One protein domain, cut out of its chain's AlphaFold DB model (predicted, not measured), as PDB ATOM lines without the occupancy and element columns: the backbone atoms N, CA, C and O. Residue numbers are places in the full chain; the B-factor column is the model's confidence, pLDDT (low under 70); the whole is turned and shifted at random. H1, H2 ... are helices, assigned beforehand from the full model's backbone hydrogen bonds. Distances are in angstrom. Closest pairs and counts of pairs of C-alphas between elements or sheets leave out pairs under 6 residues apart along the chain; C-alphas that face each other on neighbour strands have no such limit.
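AT A GLANCE: This is residues 2 to 58 of the 179 residues of the protein "AIG1-type G domain-containing protein" of Gossypium armourianum (UniProt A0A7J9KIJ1). The longest helix, H2, is one limb of a flat, open zigzag; the link before it, residues 17 to 30, folds back beside it, and H1 sticks out as an arm from the other end of that link. The 57 printed residues hold two named helices, H1 then H2, and no named strand; the class is all helix. The whole is only just loose, close to extended, with a radius of gyration of the C-alphas of 15.0 A and spans of 40 by 36 by 16 A.

IN THESE COORDINATES: Find C-alpha 31 at (-111.134, 49.601, 81.886); from there H2, residues 31 to 51, runs 30.4 A to C-alpha 51 at (-84.250, 36.746, 75.686). Go back to C-alpha 3 at (-104.560, 38.840, 47.718), where H1, residues 3 to 16, begins its 20.7 A.

HOW THE PARTS SIT: H2 and H1 are apart, with no C-alpha of the one within 8 A of the other. In both, every O i to N i+4 pair is within hydrogen-bond range. Residues 27 to 32 stand free, as do residues 2 to 10, of which 3 to 10 belong to H1.

THE WHOLE: The C-alphas of Pro 2 and Gly 54 are the two farthest apart, 41.5 A. The printed part has no cut, and the link from H1 to H2 is long, 14 residues. Look for low confidence at residues 2 to 9, where pLDDT is under 70.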
ATOM      1  N   PRO A   2    -101.812  40.230  43.923       58.16
ATOM      2  CA  PRO A   2    -102.801  39.215  44.282       58.16
ATOM      3  C   PRO A   2    -102.975  39.138  45.805       58.16
ATOM      4  O   PRO A   2    -101.989  39.198  46.533       58.16
ATOM      5  N   ILE A   3    -104.209  38.954  46.284       57.44
ATOM      6  CA  ILE A   3    -104.560  38.840  47.718       57.44
ATOM      7  C   ILE A   3    -103.717  37.769  48.442       57.44
ATOM      8  O   ILE A   3    -103.388  37.923  49.614       57.44
ATOM      9  N   PHE A   4    -103.305  36.722  47.723       53.44
ATOM     10  CA  PHE A   4    -102.452  35.648  48.237       53.44
ATOM     11  C   PHE A   4    -101.058  36.126  48.686       53.44
ATOM     12  O   PHE A   4    -100.548  35.658  49.697       53.44
ATOM     13  N   LEU A   5    -100.460  37.094  47.981       53.06
ATOM     14  CA  LEU A   5     -99.152  37.655  48.339       53.06
ATOM     15  C   LEU A   5     -99.225  38.528  49.599       53.06
ATOM     16  O   LEU A   5     -98.311  38.482  50.410       53.06
ATOM     17  N   LEU A   6    -100.320  39.270  49.801       58.84
ATOM     18  CA  LEU A   6    -100.528  40.065  51.021       58.84
ATOM     19  C   LEU A   6    -100.669  39.171  52.264       58.84
ATOM     20  O   LEU A   6     -99.998  39.411  53.260       58.84
ATOM     21  N   LEU A   7    -101.463  38.098  52.172       61.16
ATOM     22  CA  LEU A   7    -101.630  37.121  53.257       61.16
ATOM     23  C   LEU A   7    -100.327  36.392  53.621       61.16
ATOM     24  O   LEU A   7    -100.100  36.110  54.795       61.16
ATOM     25  N   GLN A   8     -99.479  36.093  52.633       60.97
ATOM     26  CA  GLN A   8     -98.186  35.449  52.872       60.97
ATOM     27  C   GLN A   8     -97.205  36.389  53.591       60.97
ATOM     28  O   GLN A   8     -96.557  35.973  54.548       60.97
ATOM     29  N   ILE A   9     -97.147  37.665  53.187       66.94
ATOM     30  CA  ILE A   9     -96.274  38.674  53.811       66.94
ATOM     31  C   ILE A   9     -96.597  38.836  55.304       66.94
ATOM     32  O   ILE A   9     -95.682  38.903  56.124       66.94
ATOM     33  N   ASP A  10     -97.881  38.841  55.671       72.38
ATOM     34  CA  ASP A  10     -98.296  38.967  57.072       72.38
ATOM     35  C   ASP A  10     -97.812  37.783  57.932       72.38
ATOM     36  O   ASP A  10     -97.376  37.978  59.070       72.38
ATOM     37  N   GLN A  11     -97.838  36.557  57.395       82.12
ATOM     38  CA  GLN A  11     -97.347  35.364  58.101       82.12
ATOM     39  C   GLN A  11     -95.822  35.372  58.256       82.12
ATOM     40  O   GLN A  11     -95.309  35.067  59.334       82.12
ATOM     41  N   ASP A  12     -95.098  35.771  57.212       86.94
ATOM     42  CA  ASP A  12     -93.635  35.812  57.235       86.94
ATOM     43  C   ASP A  12     -93.124  36.861  58.240       86.94
ATOM     44  O   ASP A  12     -92.198  36.593  59.012       86.94
ATOM     45  N   ILE A  13     -93.772  38.033  58.311       88.31
ATOM     46  CA  ILE A  13     -93.447  39.080  59.295       88.31
ATOM     47  C   ILE A  13     -93.677  38.577  60.724       88.31
ATOM     48  O   ILE A  13     -92.825  38.786  61.592       88.31
ATOM     49  N   LEU A  14     -94.798  37.899  60.985       88.12
ATOM     50  CA  LEU A  14     -95.061  37.312  62.302       88.12
ATOM     51  C   LEU A  14     -93.991  36.282  62.676       88.12
ATOM     52  O   LEU A  14     -93.503  36.304  63.809       88.12
ATOM     53  N   GLY A  15     -93.561  35.458  61.718       90.81
ATOM     54  CA  GLY A  15     -92.457  34.513  61.887       90.81
ATOM     55  C   GLY A  15     -91.138  35.193  62.265       90.81
ATOM     56  O   GLY A  15     -90.514  34.805  63.254       90.81
ATOM     57  N   LEU A  16     -90.744  36.254  61.552       91.00
ATOM     58  CA  LEU A  16     -89.538  37.044  61.860       91.00
ATOM     59  C   LEU A  16     -89.617  37.712  63.238       91.00
ATOM     60  O   LEU A  16     -88.621  37.825  63.952       91.00
ATOM     61  N   CYS A  17     -90.820  38.111  63.645       91.00
ATOM     62  CA  CYS A  17     -91.091  38.642  64.971       91.00
ATOM     63  C   CYS A  17     -91.186  37.553  66.054       91.00
ATOM     64  O   CYS A  17     -91.459  37.894  67.204       91.00
ATOM     65  N   GLY A  18     -90.960  36.271  65.753       90.69
ATOM     66  CA  GLY A  18     -91.071  35.176  66.722       90.69
ATOM     67  C   GLY A  18     -92.495  34.989  67.251       90.69
ATOM     68  O   GLY A  18     -92.681  34.636  68.412       90.69
ATOM     69  N   ASN A  19     -93.498  35.295  66.425       90.19
ATOM     70  CA  ASN A  19     -94.924  35.270  66.754       90.19
ATOM     71  C   ASN A  19     -95.313  36.141  67.966       90.19
ATOM     72  O   ASN A  19     -96.354  35.927  68.588       90.19
ATOM     73  N   ARG A  20     -94.495  37.149  68.301       93.31
ATOM     74  CA  ARG A  20     -94.817  38.150  69.325       93.31
ATOM     75  C   ARG A  20     -95.880  39.103  68.772       93.31
ATOM     76  O   ARG A  20     -95.561  40.020  68.020       93.31
ATOM     77  N   LEU A  21     -97.137  38.877  69.145       93.06
ATOM     78  CA  LEU A  21     -98.298  39.638  68.678       93.06
ATOM     79  C   LEU A  21     -99.236  39.965  69.842       93.06
ATOM     80  O   LEU A  21     -99.548  39.102  70.659       93.06
ATOM     81  N   VAL A  22     -99.740  41.197  69.875       93.38
ATOM     82  CA  VAL A  22    -100.787  41.627  70.808       93.38
ATOM     83  C   VAL A  22    -101.809  42.501  70.083       93.38
ATOM     84  O   VAL A  22    -101.448  43.363  69.282       93.38
ATOM     85  N   LEU A  23    -103.096  42.269  70.351       93.69
ATOM     86  CA  LEU A  23    -104.202  43.001  69.737       93.69
ATOM     87  C   LEU A  23    -104.677  44.143  70.641       93.69
ATOM     88  O   LEU A  23    -105.123  43.915  71.767       93.69
ATOM     89  N   PHE A  24    -104.668  45.363  70.105       95.69
ATOM     90  CA  PHE A  24    -105.179  46.553  70.781       95.69
ATOM     91  C   PHE A  24    -106.490  47.042  70.159       95.69
ATOM     92  O   PHE A  24    -106.576  47.336  68.970       95.69
ATOM     93  N   ASP A  25    -107.502  47.192  71.006       95.69
ATOM     94  CA  ASP A  25    -108.742  47.901  70.708       95.69
ATOM     95  C   ASP A  25    -108.615  49.316  71.268       95.69
ATOM     96  O   ASP A  25    -108.977  49.595  72.407       95.69
ATOM     97  N   ASN A  26    -108.101  50.238  70.459       96.38
ATOM     98  CA  ASN A  26    -107.889  51.624  70.885       96.38
ATOM     99  C   ASN A  26    -109.195  52.402  71.159       96.38
ATOM    100  O   ASN A  26    -109.135  53.569  71.543       96.38
ATOM    101  N   LYS A  27    -110.373  51.798  70.944       96.75
ATOM    102  CA  LYS A  27    -111.684  52.429  71.148       96.75
ATOM    103  C   LYS A  27    -112.437  51.879  72.361       96.75
ATOM    104  O   LYS A  27    -113.501  52.417  72.683       96.75
ATOM    105  N   THR A  28    -111.925  50.846  73.039       94.81
ATOM    106  CA  THR A  28    -112.611  50.291  74.212       94.81
ATOM    107  C   THR A  28    -112.725  51.333  75.329       94.81
ATOM    108  O   THR A  28    -111.764  52.017  75.683       94.81
ATOM    109  N   LYS A  29    -113.920  51.441  75.916       96.81
ATOM    110  CA  LYS A  29    -114.166  52.229  77.138       96.81
ATOM    111  C   LYS A  29    -114.129  51.373  78.407       96.81
ATOM    112  O   LYS A  29    -114.193  51.910  79.503       96.81
ATOM    113  N   ASP A  30    -114.041  50.054  78.248       97.75
ATOM    114  CA  ASP A  30    -113.960  49.089  79.342       97.75
ATOM    115  C   ASP A  30    -112.542  49.088  79.928       97.75
ATOM    116  O   ASP A  30    -111.579  48.711  79.252       97.75
ATOM    117  N   GLU A  31    -112.416  49.522  81.181       96.75
ATOM    118  CA  GLU A  31    -111.134  49.601  81.886       96.75
ATOM    119  C   GLU A  31    -110.476  48.234  82.072       96.75
ATOM    120  O   GLU A  31    -109.260  48.120  81.935       96.75
ATOM    121  N   THR A  32    -111.260  47.179  82.293       97.38
ATOM    122  CA  THR A  32    -110.734  45.821  82.476       97.38
ATOM    123  C   THR A  32    -110.070  45.335  81.194       97.38
ATOM    124  O   THR A  32    -108.974  44.771  81.225       97.38
ATOM    125  N   LYS A  33    -110.691  45.610  80.038       96.31
ATOM    126  CA  LYS A  33    -110.094  45.308  78.729       96.31
ATOM    127  C   LYS A  33    -108.819  46.110  78.492       96.31
ATOM    128  O   LYS A  33    -107.832  45.528  78.051       96.31
ATOM    129  N   ARG A  34    -108.810  47.403  78.840       96.00
ATOM    130  CA  ARG A  34    -107.612  48.253  78.713       96.00
ATOM    131  C   ARG A  34    -106.450  47.721  79.551       96.00
ATOM    132  O   ARG A  34    -105.343  47.599  79.037       96.00
ATOM    133  N   VAL A  35    -106.705  47.372  80.814       97.56
ATOM    134  CA  VAL A  35    -105.690  46.805  81.714       97.56
ATOM    135  C   VAL A  35    -105.157  45.490  81.159       97.56
ATOM    136  O   VAL A  35    -103.943  45.313  81.084       97.56
ATOM    137  N   LYS A  36    -106.043  44.596  80.703       97.06
ATOM    138  CA  LYS A  36    -105.634  43.318  80.114       97.06
ATOM    139  C   LYS A  36    -104.730  43.510  78.891       97.06
ATOM    140  O   LYS A  36    -103.684  42.882  78.814       97.06
ATOM    141  N   GLN A  37    -105.078  44.419  77.980       97.12
ATOM    142  CA  GLN A  37    -104.280  44.688  76.774       97.12
ATOM    143  C   GLN A  37    -102.876  45.210  77.095       97.12
ATOM    144  O   GLN A  37    -101.897  44.779  76.486       97.12
ATOM    145  N   VAL A  38    -102.762  46.108  78.078       97.31
ATOM    146  CA  VAL A  38    -101.458  46.590  78.553       97.31
ATOM    147  C   VAL A  38    -100.667  45.457  79.209       97.31
ATOM    148  O   VAL A  38     -99.472  45.325  78.956       97.31
ATOM    149  N   GLN A  39    -101.320  44.612  80.008       98.06
ATOM    150  CA  GLN A  39    -100.671  43.471  80.651       98.06
ATOM    151  C   GLN A  39    -100.141  42.450  79.631       98.06
ATOM    152  O   GLN A  39     -99.016  41.964  79.773       98.06
ATOM    153  N   ASP A  40    -100.914  42.160  78.584       96.69
ATOM    154  CA  ASP A  40    -100.508  41.266  77.496       96.69
ATOM    155  C   ASP A  40     -99.277  41.835  76.758       96.69
ATOM    156  O   ASP A  40     -98.307  41.114  76.518       96.69
ATOM    157  N   LEU A  41     -99.246  43.149  76.493       97.50
ATOM    158  CA  LEU A  41     -98.076  43.824  75.914       97.50
ATOM    159  C   LEU A  41     -96.842  43.732  76.822       97.50
ATOM    160  O   LEU A  41     -95.759  43.384  76.351       97.50
ATOM    161  N   LEU A  42     -96.984  44.036  78.115       97.81
ATOM    162  CA  LEU A  42     -95.865  43.996  79.064       97.81
ATOM    163  C   LEU A  42     -95.296  42.584  79.223       97.81
ATOM    164  O   LEU A  42     -94.088  42.424  79.384       97.81
ATOM    165  N   THR A  43     -96.141  41.559  79.111       97.38
ATOM    166  CA  THR A  43     -95.704  40.157  79.105       97.38
ATOM    167  C   THR A  43     -94.772  39.877  77.924       97.38
ATOM    168  O   THR A  43     -93.712  39.278  78.106       97.38
ATOM    169  N   LEU A  44     -95.112  40.371  76.728       96.81
ATOM    170  CA  LEU A  44     -94.239  40.259  75.556       96.81
ATOM    171  C   LEU A  44     -92.948  41.065  75.724       96.81
ATOM    172  O   LEU A  44     -91.879  40.571  75.380       96.81
ATOM    173  N   VAL A  45     -93.014  42.282  76.269       95.81
ATOM    174  CA  VAL A  45     -91.817  43.107  76.513       95.81
ATOM    175  C   VAL A  45     -90.850  42.402  77.466       95.81
ATOM    176  O   VAL A  45     -89.665  42.302  77.156       95.81
ATOM    177  N   ASN A  46     -91.344  41.861  78.582       96.62
ATOM    178  CA  ASN A  46     -90.513  41.147  79.552       96.62
ATOM    179  C   ASN A  46     -89.846  39.913  78.936       96.62
ATOM    180  O   ASN A  46     -88.647  39.720  79.117       96.62
ATOM    181  N   MET A  47     -90.583  39.142  78.133       95.44
ATOM    182  CA  MET A  47     -90.024  38.012  77.387       95.44
ATOM    183  C   MET A  47     -88.848  38.442  76.497       95.44
ATOM    184  O   MET A  47     -87.824  37.765  76.454       95.44
ATOM    185  N   VAL A  48     -88.963  39.581  75.807       95.12
ATOM    186  CA  VAL A  48     -87.885  40.105  74.950       95.12
ATOM    187  C   VAL A  48     -86.686  40.570  75.771       95.12
ATOM    188  O   VAL A  48     -85.548  40.327  75.378       95.12
ATOM    189  N   ILE A  49     -86.923  41.212  76.917       95.12
ATOM    190  CA  ILE A  49     -85.858  41.626  77.838       95.12
ATOM    191  C   ILE A  49     -85.079  40.400  78.323       95.12
ATOM    192  O   ILE A  49     -83.850  40.409  78.279       95.12
ATOM    193  N   GLU A  50     -85.771  39.340  78.741       95.31
ATOM    194  CA  GLU A  50     -85.144  38.092  79.186       95.31
ATOM    195  C   GLU A  50     -84.343  37.423  78.064       95.31
ATOM    196  O   GLU A  50     -83.178  37.077  78.263       95.31
ATOM    197  N   GLN A  51     -84.924  37.309  76.864       93.94
ATOM    198  CA  GLN A  51     -84.250  36.746  75.686       93.94
ATOM    199  C   GLN A  51     -82.985  37.522  75.303       93.94
ATOM    200  O   GLN A  51     -81.991  36.920  74.899       93.94
ATOM    201  N   ASN A  52     -82.998  38.844  75.474       93.94
ATOM    202  CA  ASN A  52     -81.856  39.708  75.187       93.94
ATOM    203  C   ASN A  52     -80.869  39.823  76.368       93.94
ATOM    204  O   ASN A  52     -79.951  40.643  76.319       93.94
ATOM    205  N   GLY A  53     -81.047  39.062  77.455       93.88
ATOM    206  CA  GLY A  53     -80.179  39.138  78.636       93.88
ATOM    207  C   GLY A  53     -80.194  40.514  79.313       93.88
ATOM    208  O   GLY A  53     -79.177  40.971  79.837       93.88
ATOM    209  N   GLY A  54     -81.325  41.217  79.238       92.38
ATOM    210  CA  GLY A  54     -81.495  42.576  79.748       92.38
ATOM    211  C   GLY A  54     -80.853  43.667  78.890       92.38
ATOM    212  O   GLY A  54     -80.957  44.843  79.241       92.38
ATOM    213  N   GLN A  55     -80.196  43.319  77.780       89.50
ATOM    214  CA  GLN A  55     -79.556  44.308  76.922       89.50
ATOM    215  C   GLN A  55     -80.590  44.974  76.004       89.50
ATOM    216  O   GLN A  55     -81.339  44.283  75.303       89.50
ATOM    217  N   PRO A  56     -80.653  46.316  75.978       87.62
ATOM    218  CA  PRO A  56     -81.457  47.016  74.993       87.62
ATOM    219  C   PRO A  56     -80.862  46.813  73.596       87.62
ATOM    220  O   PRO A  56     -79.687  46.472  73.443       87.62
ATOM    221  N   TYR A  57     -81.665  47.081  72.567       88.62
ATOM    222  CA  TYR A  57     -81.145  47.166  71.208       88.62
ATOM    223  C   TYR A  57     -80.000  48.186  71.152       88.62
ATOM    224  O   TYR A  57     -80.139  49.319  71.616       88.62
ATOM    225  N   THR A  58     -78.873  47.770  70.583       85.38
ATOM    226  CA  THR A  58     -77.709  48.618  70.348       85.38
ATOM    227  C   THR A  58     -77.147  48.303  68.975       85.38
ATOM    228  O   THR A  58     -77.119  47.147  68.554       85.38
TER     229      THR A  58